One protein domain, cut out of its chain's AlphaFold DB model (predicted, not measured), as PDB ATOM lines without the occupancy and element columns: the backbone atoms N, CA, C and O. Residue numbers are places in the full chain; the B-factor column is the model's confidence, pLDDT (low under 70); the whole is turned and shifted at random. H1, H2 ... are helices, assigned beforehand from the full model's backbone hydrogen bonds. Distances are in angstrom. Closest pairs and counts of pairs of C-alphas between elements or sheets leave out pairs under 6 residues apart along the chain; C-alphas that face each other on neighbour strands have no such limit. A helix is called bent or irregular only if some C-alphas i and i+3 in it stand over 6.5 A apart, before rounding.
ATOM      1  N   GLU A  67      74.681 130.083 102.857       47.69
ATOM      2  CA  GLU A  67      74.071 131.422 102.771       47.69
ATOM      3  C   GLU A  67      75.077 132.533 103.103       47.69
ATOM      4  O   GLU A  67      75.219 133.475 102.314       47.69
ATOM      5  N   HIS A  68      75.866 132.379 104.173       48.81
ATOM      6  CA  HIS A  68      76.876 133.368 104.571       48.81
ATOM      7  C   HIS A  68      77.990 133.605 103.530       48.81
ATOM      8  O   HIS A  68      78.593 134.679 103.513       48.81
ATOM      9  N   VAL A  69      78.239 132.672 102.600       52.31
ATOM     10  CA  VAL A  69      79.209 132.870 101.503       52.31
ATOM     11  C   VAL A  69      78.680 133.841 100.429       52.31
ATOM     12  O   VAL A  69      79.470 134.453  99.704       52.31
ATOM     13  N   TRP A  70      77.359 134.036 100.321       52.12
ATOM     14  CA  TRP A  70      76.736 134.870  99.277       52.12
ATOM     15  C   TRP A  70      76.420 136.306  99.711       52.12
ATOM     16  O   TRP A  70      76.171 137.153  98.846       52.12
ATOM     17  N   GLU A  71      76.436 136.599 101.012       49.59
ATOM     18  CA  GLU A  71      76.212 137.956 101.540       49.59
ATOM     19  C   GLU A  71      77.444 138.867 101.410       49.59
ATOM     20  O   GLU A  71      77.321 140.094 101.431       49.59
ATOM     21  N   GLY A  72      78.625 138.276 101.205       61.66
ATOM     22  CA  GLY A  72      79.876 139.000 101.002       61.66
ATOM     23  C   GLY A  72      79.868 139.936  99.786       61.66
ATOM     24  O   GLY A  72      79.223 139.694  98.756       61.66
ATOM     25  N   LEU A  73      80.653 141.014  99.889       77.62
ATOM     26  CA  LEU A  73      81.005 141.839  98.736       77.62
ATOM     27  C   LEU A  73      81.735 140.984  97.690       77.62
ATOM     28  O   LEU A  73      82.474 140.054  98.014       77.62
ATOM     29  N   TRP A  74      81.503 141.297  96.416       90.00
ATOM     30  CA  TRP A  74      82.091 140.532  95.326       90.00
ATOM     31  C   TRP A  74      83.604 140.747  95.239       90.00
ATOM     32  O   TRP A  74      84.066 141.871  95.050       90.00
ATOM     33  N   GLU A  75      84.355 139.648  95.298       88.81
ATOM     34  CA  GLU A  75      85.802 139.628  95.107       88.81
ATOM     35  C   GLU A  75      86.195 139.004  93.748       88.81
ATOM     36  O   GLU A  75      86.037 137.790  93.546       88.81
ATOM     37  N   PRO A  76      86.745 139.801  92.808       90.31
ATOM     38  CA  PRO A  76      87.160 139.353  91.480       90.31
ATOM     39  C   PRO A  76      88.089 138.129  91.469       90.31
ATOM     40  O   PRO A  76      89.241 138.167  91.904       90.31
ATOM     41  N   GLY A  77      87.602 137.032  90.890       86.62
ATOM     42  CA  GLY A  77      88.341 135.771  90.779       86.62
ATOM     43  C   GLY A  77      88.525 135.038  92.111       86.62
ATOM     44  O   GLY A  77      89.497 134.289  92.246       86.62
ATOM     45  N   VAL A  78      87.643 135.284  93.087       85.25
ATOM     46  CA  VAL A  78      87.551 134.555  94.365       85.25
ATOM     47  C   VAL A  78      86.112 134.079  94.586       85.25
ATOM     48  O   VAL A  78      85.874 132.878  94.654       85.25
ATOM     49  N   ASN A  79      85.148 135.003  94.609       86.69
ATOM     50  CA  ASN A  79      83.718 134.715  94.763       86.69
ATOM     51  C   ASN A  79      82.902 135.491  93.705       86.69
ATOM     52  O   ASN A  79      83.475 136.163  92.851       86.69
ATOM     53  N   VAL A  80      81.569 135.407  93.724       86.62
ATOM     54  CA  VAL A  80      80.670 136.203  92.849       86.62
ATOM     55  C   VAL A  80      79.773 137.185  93.623       86.62
ATOM     56  O   VAL A  80      79.030 137.956  93.012       86.62
ATOM     57  N   GLY A  81      79.836 137.152  94.959       87.38
ATOM     58  CA  GLY A  81      78.933 137.843  95.882       87.38
ATOM     59  C   GLY A  81      77.445 137.659  95.552       87.38
ATOM     60  O   GLY A  81      77.032 136.736  94.843       87.38
ATOM     61  N   ARG A  82      76.628 138.617  95.999       80.75
ATOM     62  CA  ARG A  82      75.176 138.649  95.739       80.75
ATOM     63  C   ARG A  82      74.760 138.745  94.263       80.75
ATOM     64  O   ARG A  82      73.586 138.552  93.955       80.75
ATOM     65  N   TRP A  83      75.672 139.077  93.346       82.44
ATOM     66  CA  TRP A  83      75.319 139.445  91.965       82.44
ATOM     67  C   TRP A  83      74.809 138.277  91.119       82.44
ATOM     68  O   TRP A  83      74.109 138.516  90.145       82.44
ATOM     69  N   LEU A  84      75.124 137.030  91.476       79.88
ATOM     70  CA  LEU A  84      74.688 135.842  90.728       79.88
ATOM     71  C   LEU A  84      73.396 135.197  91.263       79.88
ATOM     72  O   LEU A  84      72.911 134.224  90.683       79.88
ATOM     73  N   ARG A  85      72.789 135.753  92.324       69.44
ATOM     74  CA  ARG A  85      71.441 135.354  92.758       69.44
ATOM     75  C   ARG A  85      70.415 135.799  91.707       69.44
ATOM     76  O   ARG A  85      70.310 136.985  91.379       69.44
ATOM     77  N   ARG A  86      69.635 134.841  91.187       50.47
ATOM     78  CA  ARG A  86      68.566 135.090  90.203       50.47
ATOM     79  C   ARG A  86      67.608 136.166  90.727       50.47
ATOM     80  O   ARG A  86      67.078 136.042  91.826       50.47
ATOM     81  N   GLY A  87      67.388 137.211  89.932       54.03
ATOM     82  CA  GLY A  87      66.479 138.311  90.268       54.03
ATOM     83  C   GLY A  87      67.048 139.408  91.181       54.03
ATOM     84  O   GLY A  87      66.302 140.329  91.492       54.03
ATOM     85  N   ILE A  88      68.327 139.347  91.590       64.50
ATOM     86  CA  ILE A  88      68.989 140.445  92.329       64.50
ATOM     87  C   ILE A  88      69.725 141.405  91.384       64.50
ATOM     88  O   ILE A  88      69.650 142.617  91.574       64.50
ATOM     89  N   ALA A  89      70.410 140.886  90.360       72.50
ATOM     90  CA  ALA A  89      71.146 141.696  89.388       72.50
ATOM     91  C   ALA A  89      70.707 141.407  87.937       72.50
ATOM     92  O   ALA A  89      70.451 140.242  87.610       72.50
ATOM     93  N   PRO A  90      70.674 142.421  87.048       79.00
ATOM     94  CA  PRO A  90      70.512 142.246  85.604       79.00
ATOM     95  C   PRO A  90      71.513 141.262  84.983       79.00
ATOM     96  O   PRO A  90      72.631 141.081  85.479       79.00
ATOM     97  N   ILE A  91      71.140 140.660  83.850       77.75
ATOM     98  CA  ILE A  91      71.969 139.675  83.132       77.75
ATOM     99  C   ILE A  91      73.303 140.295  82.683       77.75
ATOM    100  O   ILE A  91      74.333 139.626  82.686       77.75
ATOM    101  N   GLU A  92      73.323 141.586  82.359       81.38
ATOM    102  CA  GLU A  92      74.516 142.338  81.965       81.38
ATOM    103  C   GLU A  92      75.481 142.553  83.138       81.38
ATOM    104  O   GLU A  92      76.699 142.579  82.947       81.38
ATOM    105  N   GLU A  93      74.955 142.709  84.354       87.94
ATOM    106  CA  GLU A  93      75.743 142.844  85.583       87.94
ATOM    107  C   GLU A  93      76.276 141.457  86.009       87.94
ATOM    108  O   GLU A  93      77.471 141.314  86.276       87.94
ATOM    109  N   GLN A  94      75.464 140.396  85.904       88.00
ATOM    110  CA  GLN A  94      75.907 138.997  86.050       88.00
ATOM    111  C   GLN A  94      77.000 138.609  85.039       88.00
ATOM    112  O   GLN A  94      77.997 137.977  85.397       88.00
ATOM    113  N   ALA A  95      76.847 138.999  83.770       87.19
ATOM    114  CA  ALA A  95      77.822 138.731  82.718       87.19
ATOM    115  C   ALA A  95      79.157 139.444  82.981       87.19
ATOM    116  O   ALA A  95      80.212 138.852  82.749       87.19
ATOM    117  N   GLN A  96      79.116 140.673  83.513       91.56
ATOM    118  CA  GLN A  96      80.301 141.408  83.963       91.56
ATOM    119  C   GLN A  96      81.034 140.678  85.094       91.56
ATOM    120  O   GLN A  96      82.253 140.514  85.005       91.56
ATOM    121  N   VAL A  97      80.312 140.183  86.103       93.00
ATOM    122  CA  VAL A  97      80.884 139.399  87.215       93.00
ATOM    123  C   VAL A  97      81.524 138.108  86.711       93.00
ATOM    124  O   VAL A  97      82.702 137.859  86.967       93.00
ATOM    125  N   LEU A  98      80.793 137.318  85.919       91.19
ATOM    126  CA  LEU A  98      81.279 136.054  85.355       91.19
ATOM    127  C   LEU A  98      82.512 136.237  84.462       91.19
ATOM    128  O   LEU A  98      83.486 135.497  84.598       91.19
ATOM    129  N   ALA A  99      82.490 137.213  83.551       90.12
ATOM    130  CA  ALA A  99      83.609 137.481  82.652       90.12
ATOM    131  C   ALA A  99      84.847 137.980  83.409       90.12
ATOM    132  O   ALA A  99      85.966 137.554  83.115       90.12
ATOM    133  N   THR A 100      84.646 138.845  84.405       92.88
ATOM    134  CA  THR A 100      85.726 139.379  85.241       92.88
ATOM    135  C   THR A 100      86.347 138.283  86.097       92.88
ATOM    136  O   THR A 100      87.569 138.139  86.094       92.88
ATOM    137  N   ASN A 101      85.532 137.446  86.742       93.75
ATOM    138  CA  ASN A 101      86.011 136.301  87.513       93.75
ATOM    139  C   ASN A 101      86.766 135.294  86.655       93.75
ATOM    140  O   ASN A 101      87.840 134.857  87.050       93.75
ATOM    141  N   LEU A 102      86.250 134.957  85.470       91.31
ATOM    142  CA  LEU A 102      86.920 134.028  84.565       91.31
ATOM    143  C   LEU A 102      88.315 134.533  84.176       91.31
ATOM    144  O   LEU A 102      89.286 133.783  84.242       91.31
ATOM    145  N   VAL A 103      88.433 135.810  83.797       90.94
ATOM    146  CA  VAL A 103      89.720 136.399  83.399       90.94
ATOM    147  C   VAL A 103      90.658 136.571  84.596       90.94
ATOM    148  O   VAL A 103      91.852 136.313  84.453       90.94
ATOM    149  N   ALA A 104      90.144 136.936  85.774       90.19
ATOM    150  CA  ALA A 104      90.924 137.018  87.008       90.19
ATOM    151  C   ALA A 104      91.462 135.638  87.426       90.19
ATOM    152  O   ALA A 104      92.664 135.495  87.644       90.19
ATOM    153  N   SER A 105      90.625 134.599  87.445       90.50
ATOM    154  CA  SER A 105      91.048 133.226  87.745       90.50
ATOM    155  C   SER A 105      92.027 132.686  86.703       90.50
ATOM    156  O   SER A 105      93.055 132.124  87.067       90.50
ATOM    157  N   PHE A 106      91.791 132.927  85.410       89.94
ATOM    158  CA  PHE A 106      92.740 132.531  84.366       89.94
ATOM    159  C   PHE A 106      94.065 133.302  84.453       89.94
ATOM    160  O   PHE A 106      95.101 132.735  84.122       89.94
ATOM    161  N   SER A 107      94.084 134.545  84.945       88.31
ATOM    162  CA  SER A 107      95.342 135.281  85.168       88.31
ATOM    163  C   SER A 107      96.226 134.676  86.270       88.31
ATOM    164  O   SER A 107      97.434 134.900  86.259       88.31
ATOM    165  N   LYS A 108      95.644 133.871  87.175       88.75
ATOM    166  CA  LYS A 108      96.352 133.120  88.228       88.75
ATOM    167  C   LYS A 108      96.908 131.770  87.739       88.75
ATOM    168  O   LYS A 108      97.714 131.162  88.437       88.75
ATOM    169  N   LEU A 109      96.488 131.278  86.566       85.69
ATOM    170  CA  LEU A 109      96.909 129.971  86.045       85.69
ATOM    171  C   LEU A 109      98.268 130.039  85.321       85.69
ATOM    172  O   LEU A 109      98.536 130.991  84.582       85.69
ATOM    173  N   PRO A 110      99.120 129.003  85.444       90.00
ATOM    174  CA  PRO A 110     100.388 128.955  84.732       90.00
ATOM    175  C   PRO A 110     100.177 128.818  83.216       90.00
ATOM    176  O   PRO A 110      99.258 128.145  82.739       90.00
ATOM    177  N   LYS A 111     101.084 129.418  82.432       85.44
ATOM    178  CA  LYS A 111     100.984 129.526  80.963       85.44
ATOM    179  C   LYS A 111     100.740 128.188  80.245       85.44
ATOM    180  O   LYS A 111     100.030 128.172  79.244       85.44
ATOM    181  N   HIS A 112     101.291 127.079  80.743       86.19
ATOM    182  CA  HIS A 112     101.093 125.756  80.138       86.19
ATOM    183  C   HIS A 112      99.645 125.250  80.284       86.19
ATOM    184  O   HIS A 112      99.098 124.715  79.323       86.19
ATOM    185  N   ALA A 113      98.995 125.483  81.430       85.25
ATOM    186  CA  ALA A 113      97.601 125.101  81.657       85.25
ATOM    187  C   ALA A 113      96.655 125.927  80.772       85.25
ATOM    188  O   ALA A 113      95.751 125.385  80.142       85.25
ATOM    189  N   LEU A 114      96.926 127.230  80.635       84.81
ATOM    190  CA  LEU A 114      96.186 128.114  79.730       84.81
ATOM    191  C   LEU A 114      96.324 127.693  78.262       84.81
ATOM    192  O   LEU A 114      95.328 127.654  77.544       84.81
ATOM    193  N   ASN A 115      97.533 127.330  77.825       83.38
ATOM    194  CA  ASN A 115      97.757 126.795  76.481       83.38
ATOM    195  C   ASN A 115      97.008 125.469  76.263       83.38
ATOM    196  O   ASN A 115      96.433 125.278  75.196       83.38
ATOM    197  N   SER A 116      96.966 124.589  77.271       83.12
ATOM    198  CA  SER A 116      96.196 123.341  77.212       83.12
ATOM    199  C   SER A 116      94.695 123.615  77.046       83.12
ATOM    200  O   SER A 116      94.092 123.099  76.106       83.12
ATOM    201  N   ILE A 117      94.113 124.510  77.855       80.31
ATOM    202  CA  ILE A 117      92.705 124.939  77.732       80.31
ATOM    203  C   ILE A 117      92.416 125.499  76.329       80.31
ATOM    204  O   ILE A 117      91.409 125.139  75.727       80.31
ATOM    205  N   ILE A 118      93.305 126.339  75.784       83.06
ATOM    206  CA  ILE A 118      93.162 126.885  74.425       83.06
ATOM    207  C   ILE A 118      93.191 125.769  73.370       83.06
ATOM    208  O   ILE A 118      92.385 125.803  72.449       83.06
ATOM    209  N   SER A 119      94.081 124.778  73.508       80.94
ATOM    210  CA  SER A 119      94.210 123.666  72.551       80.94
ATOM    211  C   SER A 119      93.070 122.641  72.600       80.94
ATOM    212  O   SER A 119      92.842 121.942  71.617       80.94
ATOM    213  N   SER A 120      92.357 122.550  73.727       79.12
ATOM    214  CA  SER A 120      91.252 121.601  73.935       79.12
ATOM    215  C   SER A 120      89.885 122.138  73.497       79.12
ATOM    216  O   SER A 120      88.910 121.388  73.484       79.12
ATOM    217  N   LEU A 121      89.787 123.429  73.167       75.81
ATOM    218  CA  LEU A 121      88.551 124.079  72.733       75.81
ATOM    219  C   LEU A 121      88.542 124.269  71.203       75.81
ATOM    220  O   LEU A 121      89.601 124.479  70.607       75.81
ATOM    221  N   PRO A 122      87.370 124.213  70.542       70.75
ATOM    222  CA  PRO A 122      87.282 124.382  69.094       70.75
ATOM    223  C   PRO A 122      87.796 125.761  68.658       70.75
ATOM    224  O   PRO A 122      87.453 126.789  69.247       70.75
ATOM    225  N   ALA A 123      88.610 125.781  67.601       68.69
ATOM    226  CA  ALA A 123      89.164 127.011  67.052       68.69
ATOM    227  C   ALA A 123      88.046 127.920  66.515       68.69
ATOM    228  O   ALA A 123      87.280 127.530  65.636       68.69
ATOM    229  N   LEU A 124      87.970 129.148  67.035       63.97
ATOM    230  CA  LEU A 124      87.071 130.177  66.516       63.97
ATOM    231  C   LEU A 124      87.574 130.648  65.145       63.97
ATOM    232  O   LEU A 124      88.710 131.115  65.027       63.97
ATOM    233  N   CYS A 136      97.970 135.367  77.443       77.50
ATOM    234  CA  CYS A 136      97.446 134.009  77.192       77.50
ATOM    235  C   CYS A 136      96.132 133.706  77.939       77.50
ATOM    236  O   CYS A 136      95.245 133.060  77.387       77.50
ATOM    237  N   TYR A 137      95.949 134.246  79.145       81.50
ATOM    238  CA  TYR A 137      94.716 134.084  79.919       81.50
ATOM    239  C   TYR A 137      93.495 134.773  79.279       81.50
ATOM    240  O   TYR A 137      92.382 134.258  79.367       81.50
ATOM    241  N   GLN A 138      93.686 135.888  78.561       80.75
ATOM    242  CA  GLN A 138      92.606 136.531  77.798       80.75
ATOM    243  C   GLN A 138      92.251 135.746  76.532       80.75
ATOM    244  O   GLN A 138      91.089 135.748  76.128       80.75
ATOM    245  N   ALA A 139      93.224 135.063  75.918       77.19
ATOM    246  CA  ALA A 139      92.956 134.149  74.812       77.19
ATOM    247  C   ALA A 139      92.115 132.954  75.290       77.19
ATOM    248  O   ALA A 139      91.066 132.696  74.710       77.19
ATOM    249  N   ALA A 140      92.488 132.317  76.406       79.19
ATOM    250  CA  ALA A 140      91.705 131.236  77.011       79.19
ATOM    251  C   ALA A 140      90.268 131.675  77.366       79.19
ATOM    252  O   ALA A 140      89.307 130.987  77.025       79.19
ATOM    253  N   ALA A 141      90.098 132.849  77.988       81.50
ATOM    254  CA  ALA A 141      88.774 133.372  78.337       81.50
ATOM    255  C   ALA A 141      87.918 133.719  77.102       81.50
ATOM    256  O   ALA A 141      86.713 133.461  77.101       81.50
ATOM    257  N   ARG A 142      88.534 134.253  76.033       81.69
ATOM    258  CA  ARG A 142      87.877 134.462  74.730       81.69
ATOM    259  C   ARG A 142      87.386 133.141  74.148       81.69
ATOM    260  O   ARG A 142      86.223 133.067  73.765       81.69
ATOM    261  N   THR A 143      88.244 132.123  74.075       76.62
ATOM    262  CA  THR A 143      87.887 130.835  73.463       76.62
ATOM    263  C   THR A 143      86.782 130.128  74.249       76.62
ATOM    264  O   THR A 143      85.877 129.571  73.639       76.62
ATOM    265  N   LEU A 144      86.776 130.222  75.587       80.12
ATOM    266  CA  LEU A 144      85.732 129.609  76.417       80.12
ATOM    267  C   LEU A 144      84.369 130.327  76.341       80.12
ATOM    268  O   LEU A 144      83.334 129.682  76.474       80.12
ATOM    269  N   ARG A 145      84.338 131.659  76.172       76.94
ATOM    270  CA  ARG A 145      83.086 132.452  76.212       76.94
ATOM    271  C   ARG A 145      82.599 132.962  74.855       76.94
ATOM    272  O   ARG A 145      81.526 133.551  74.803       76.94
ATOM    273  N   GLY A 146      83.384 132.825  73.786       78.12
ATOM    274  CA  GLY A 146      83.075 133.384  72.461       78.12
ATOM    275  C   GLY A 146      83.143 134.919  72.372       78.12
ATOM    276  O   GLY A 146      82.871 135.488  71.318       78.12
ATOM    277  N   VAL A 147      83.522 135.618  73.450       81.12
ATOM    278  CA  VAL A 147      83.531 137.089  73.517       81.12
ATOM    279  C   VAL A 147      84.875 137.650  73.047       81.12
ATOM    280  O   VAL A 147      85.940 137.211  73.482       81.12
ATOM    281  N   GLY A 148      84.841 138.669  72.181       81.44
ATOM    282  CA  GLY A 148      86.042 139.337  71.674       81.44
ATOM    283  C   GLY A 148      86.951 139.878  72.788       81.44
ATOM    284  O   GLY A 148      86.489 140.491  73.749       81.44
ATOM    285  N   ALA A 149      88.268 139.699  72.645       79.38
ATOM    286  CA  ALA A 149      89.235 140.065  73.688       79.38
ATOM    287  C   ALA A 149      89.262 141.576  74.003       79.38
ATOM    288  O   ALA A 149      89.543 141.961  75.135       79.38
ATOM    289  N   ALA A 150      88.941 142.436  73.027       79.81
ATOM    290  CA  ALA A 150      88.751 143.869  73.263       79.81
ATOM    291  C   ALA A 150      87.517 144.140  74.143       79.81
ATOM    292  O   ALA A 150      87.606 144.907  75.093       79.81
ATOM    293  N   THR A 151      86.402 143.448  73.893       81.69
ATOM    294  CA  THR A 151      85.181 143.535  74.705       81.69
ATOM    295  C   THR A 151      85.427 143.062  76.136       81.69
ATOM    296  O   THR A 151      85.053 143.769  77.064       81.69
ATOM    297  N   LEU A 152      86.121 141.931  76.332       85.94
ATOM    298  CA  LEU A 152      86.512 141.452  77.668       85.94
ATOM    299  C   LEU A 152      87.410 142.462  78.399       85.94
ATOM    300  O   LEU A 152      87.161 142.759  79.565       85.94
ATOM    301  N   ARG A 153      88.416 143.039  77.722       86.38
ATOM    302  CA  ARG A 153      89.267 144.087  78.312       86.38
ATOM    303  C   ARG A 153      88.470 145.322  78.709       86.38
ATOM    304  O   ARG A 153      88.592 145.757  79.845       86.38
ATOM    305  N   ASN A 154      87.643 145.852  77.812       87.12
ATOM    306  CA  ASN A 154      86.846 147.051  78.073       87.12
ATOM    307  C   ASN A 154      85.813 146.812  79.186       87.12
ATOM    308  O   ASN A 154      85.553 147.706  79.982       87.12
ATOM    309  N   MET A 155      85.246 145.606  79.263       88.69
ATOM    310  CA  MET A 155      84.331 145.197  80.329       88.69
ATOM    311  C   MET A 155      85.035 145.181  81.690       88.69
ATOM    312  O   MET A 155      84.586 145.852  82.612       88.69
ATOM    313  N   ILE A 156      86.172 144.489  81.799       90.88
ATOM    314  CA  ILE A 156      86.950 144.409  83.046       90.88
ATOM    315  C   ILE A 156      87.484 145.779  83.450       90.88
ATOM    316  O   ILE A 156      87.433 146.125  84.623       90.88
ATOM    317  N   GLN A 157      87.964 146.569  82.488       92.00
ATOM    318  CA  GLN A 157      88.455 147.919  82.736       92.00
ATOM    319  C   GLN A 157      87.342 148.807  83.307       92.00
ATOM    320  O   GLN A 157      87.547 149.398  84.358       92.00
ATOM    321  N   ARG A 158      86.141 148.801  82.708       89.56
ATOM    322  CA  ARG A 158      84.973 149.537  83.226       89.56
ATOM    323  C   ARG A 158      84.569 149.103  84.635       89.56
ATOM    324  O   ARG A 158      84.266 149.949  85.466       89.56
ATOM    325  N   VAL A 159      84.552 147.799  84.908       91.62
ATOM    326  CA  VAL A 159      84.205 147.273  86.239       91.62
ATOM    327  C   VAL A 159      85.278 147.631  87.272       91.62
ATOM    328  O   VAL A 159      84.953 148.011  88.392       91.62
ATOM    329  N   ARG A 160      86.558 147.582  86.892       91.75
ATOM    330  CA  ARG A 160      87.694 147.982  87.732       91.75
ATOM    331  C   ARG A 160      87.712 149.486  88.018       91.75
ATOM    332  O   ARG A 160      87.998 149.875  89.143       91.75
ATOM    333  N   GLU A 161      87.402 150.313  87.022       91.38
ATOM    334  CA  GLU A 161      87.224 151.769  87.159       91.38
ATOM    335  C   GLU A 161      86.041 152.112  88.074       91.38
ATOM    336  O   GLU A 161      86.091 153.097  88.801       91.38
ATOM    337  N   ASN A 162      85.013 151.260  88.102       91.06
ATOM    338  CA  ASN A 162      83.867 151.354  89.005       91.06
ATOM    339  C   ASN A 162      84.087 150.586  90.328       91.06
ATOM    340  O   ASN A 162      83.164 149.967  90.853       91.06
ATOM    341  N   SER A 163      85.320 150.578  90.849       89.69
ATOM    342  CA  SER A 163      85.699 149.964  92.136       89.69
ATOM    343  C   SER A 163      85.278 148.495  92.307       89.69
ATOM    344  O   SER A 163      84.893 148.075  93.395       89.69
ATOM    345  N   TRP A 164      85.344 147.710  91.227       89.44
ATOM    346  CA  TRP A 164      84.877 146.317  91.159       89.44
ATOM    347  C   TRP A 164      83.379 146.124  91.441       89.44
ATOM    348  O   TRP A 164      82.938 145.041  91.810       89.44
ATOM    349  N   VAL A 165      82.566 147.149  91.192       88.94
ATOM    350  CA  VAL A 165      81.104 147.039  91.128       88.94
ATOM    351  C   VAL A 165      80.693 146.917  89.653       88.94
ATOM    352  O   VAL A 165      81.171 147.706  88.830       88.94
ATOM    353  N   PRO A 166      79.818 145.968  89.261       90.00
ATOM    354  CA  PRO A 166      79.335 145.865  87.883       90.00
ATOM    355  C   PRO A 166      78.732 147.189  87.408       90.00
ATOM    356  O   PRO A 166      77.955 147.815  88.127       90.00
ATOM    357  N   VAL A 167      79.099 147.639  86.207       88.94
ATOM    358  CA  VAL A 167      78.624 148.924  85.684       88.94
ATOM    359  C   VAL A 167      77.233 148.728  85.086       88.94
ATOM    360  O   VAL A 167      77.101 147.970  84.117       88.94
ATOM    361  N   PRO A 168      76.202 149.436  85.575       78.38
ATOM    362  CA  PRO A 168      74.875 149.345  84.991       78.38
ATOM    363  C   PRO A 168      74.852 149.842  83.546       78.38
ATOM    364  O   PRO A 168      75.539 150.808  83.195       78.38
ATOM    365  N   CYS A 169      74.018 149.240  82.699       70.00
ATOM    366  CA  CYS A 169      73.768 149.811  81.378       70.00
ATOM    367  C   CYS A 169      72.986 151.129  81.501       70.00
ATOM    368  O   CYS A 169      71.998 151.224  82.231       70.00
ATOM    369  N   LYS A 170      73.430 152.161  80.770       57.62
ATOM    370  CA  LYS A 170      72.690 153.426  80.645       57.62
ATOM    371  C   LYS A 170      71.368 153.134  79.925       57.62
ATOM    372  O   LYS A 170      71.391 152.572  78.835       57.62
ATOM    373  N   GLY A 171      70.246 153.480  80.558       59.81
ATOM    374  CA  GLY A 171      68.896 153.064  80.141       59.81
ATOM    375  C   GLY A 171      68.008 152.516  81.269       59.81
ATOM    376  O   GLY A 171      66.877 152.122  80.993       59.81
TER     377      GLY A 171
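Overview. This is residues 67 to 124 and 136 to 171 of the 1113 residues of the protein "Hypothetical protein" of Symbiodinium sp. CCMP2592 (UniProt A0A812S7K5). The long helix H3 runs through the middle of this domain; H5 packs on it, running the opposite way, and H6 crosses it nearly at a right angle, the three touching one another. H4 lies side by side with H5 at one end of the domain, while short H2 packs on the early part of H3 and short H1 lies farther out, beyond H2. The printed part has 94 residues with six named helices, H1 to H6 in order along the chain, and no named strand, so the class is all helix. The whole is compact, with a radius of gyration of the C-alphas of 13.9 A, and spans 36 by 32 by 23 A.

Arrangement. H3, residues 91 to 107, and H5, residues 136 to 145, are the hubs, touching three other helices each. H3 and H5 touch, the closest C-alphas being those of Phe 106 and Tyr 137, 5.1 A apart; they run opposite ways at a steep tilt of 36 degrees, only just past shallow. H6, residues 149 to 161, touches H3 at residues 96 to 100 alone, about perpendicular at 79 degrees, with the C-alphas of Thr 100 and Ile 156 closest at 5.6 A. With its residues 149 to 152 alone H6 also touches H5, about perpendicular at 78 degrees; the closest C-alphas, of Arg 142 and Ala 149, are 5.9 A apart. H4, residues 111 to 120, touches H5 at a shallow tilt of 29 degrees, the same way, closest at the C-alphas of Ile 118 and Ala 140, 5.3 A. H3 and H4 are close but not clearly touching, with the C-alphas of Phe 106 and Leu 114 7.3 A apart. H2, residues 81 to 84, touches H3 at residues 93 to 97 alone, closest at the C-alphas of Leu 84 and Gln 94, 5.8 A. H1, residues 67 to 70, and H2 only just touch, with 3 pairs of C-alphas within 8 A, the closest those of Trp 70 and Gly 81 at 5.0 A. H4 and H6 are apart. The helix packing is mostly crossed, one of four tilted pairs that touch being shallow. In H3, H4, H5 and H6 every O i to N i+4 pair is within hydrogen-bond range; H1 and H2 are too short for such a pair.

Along the chain. H3 begins at C-alpha 91, (71.969, 139.675, 83.132), and ends at C-alpha 107, (95.342, 135.281, 85.168), and is 23.9 A long from first to last C-alpha. H6 is 18.0 A long and ends at C-alpha 161, (87.224, 151.769, 87.159). H5 is 14.5 A long and H4 14.4 A. H1 begins at C-alpha 67, (74.071, 131.422, 102.771), and is 5.6 A long. H2 is only just irregular: C-alphas 81 and 84 are 7.0 A apart.

Size, cuts and confidence. The two C-alphas farthest apart, of His 112 and Gly 171, are 42.2 A apart. Residues 125 to 135 are not printed, and C-alphas 124 and 136 are 15.4 A apart across this cut, which lies in the link from H4 to H5. Of the links printed whole, H3 to H4 and H5 to H6 are tight, and H1 to H2 and H2 to H3 are short. The mean pLDDT of the printed part is 80.7; residues 67 to 72, 85 to 88, 123 to 124 and 170 to 171 are under 70.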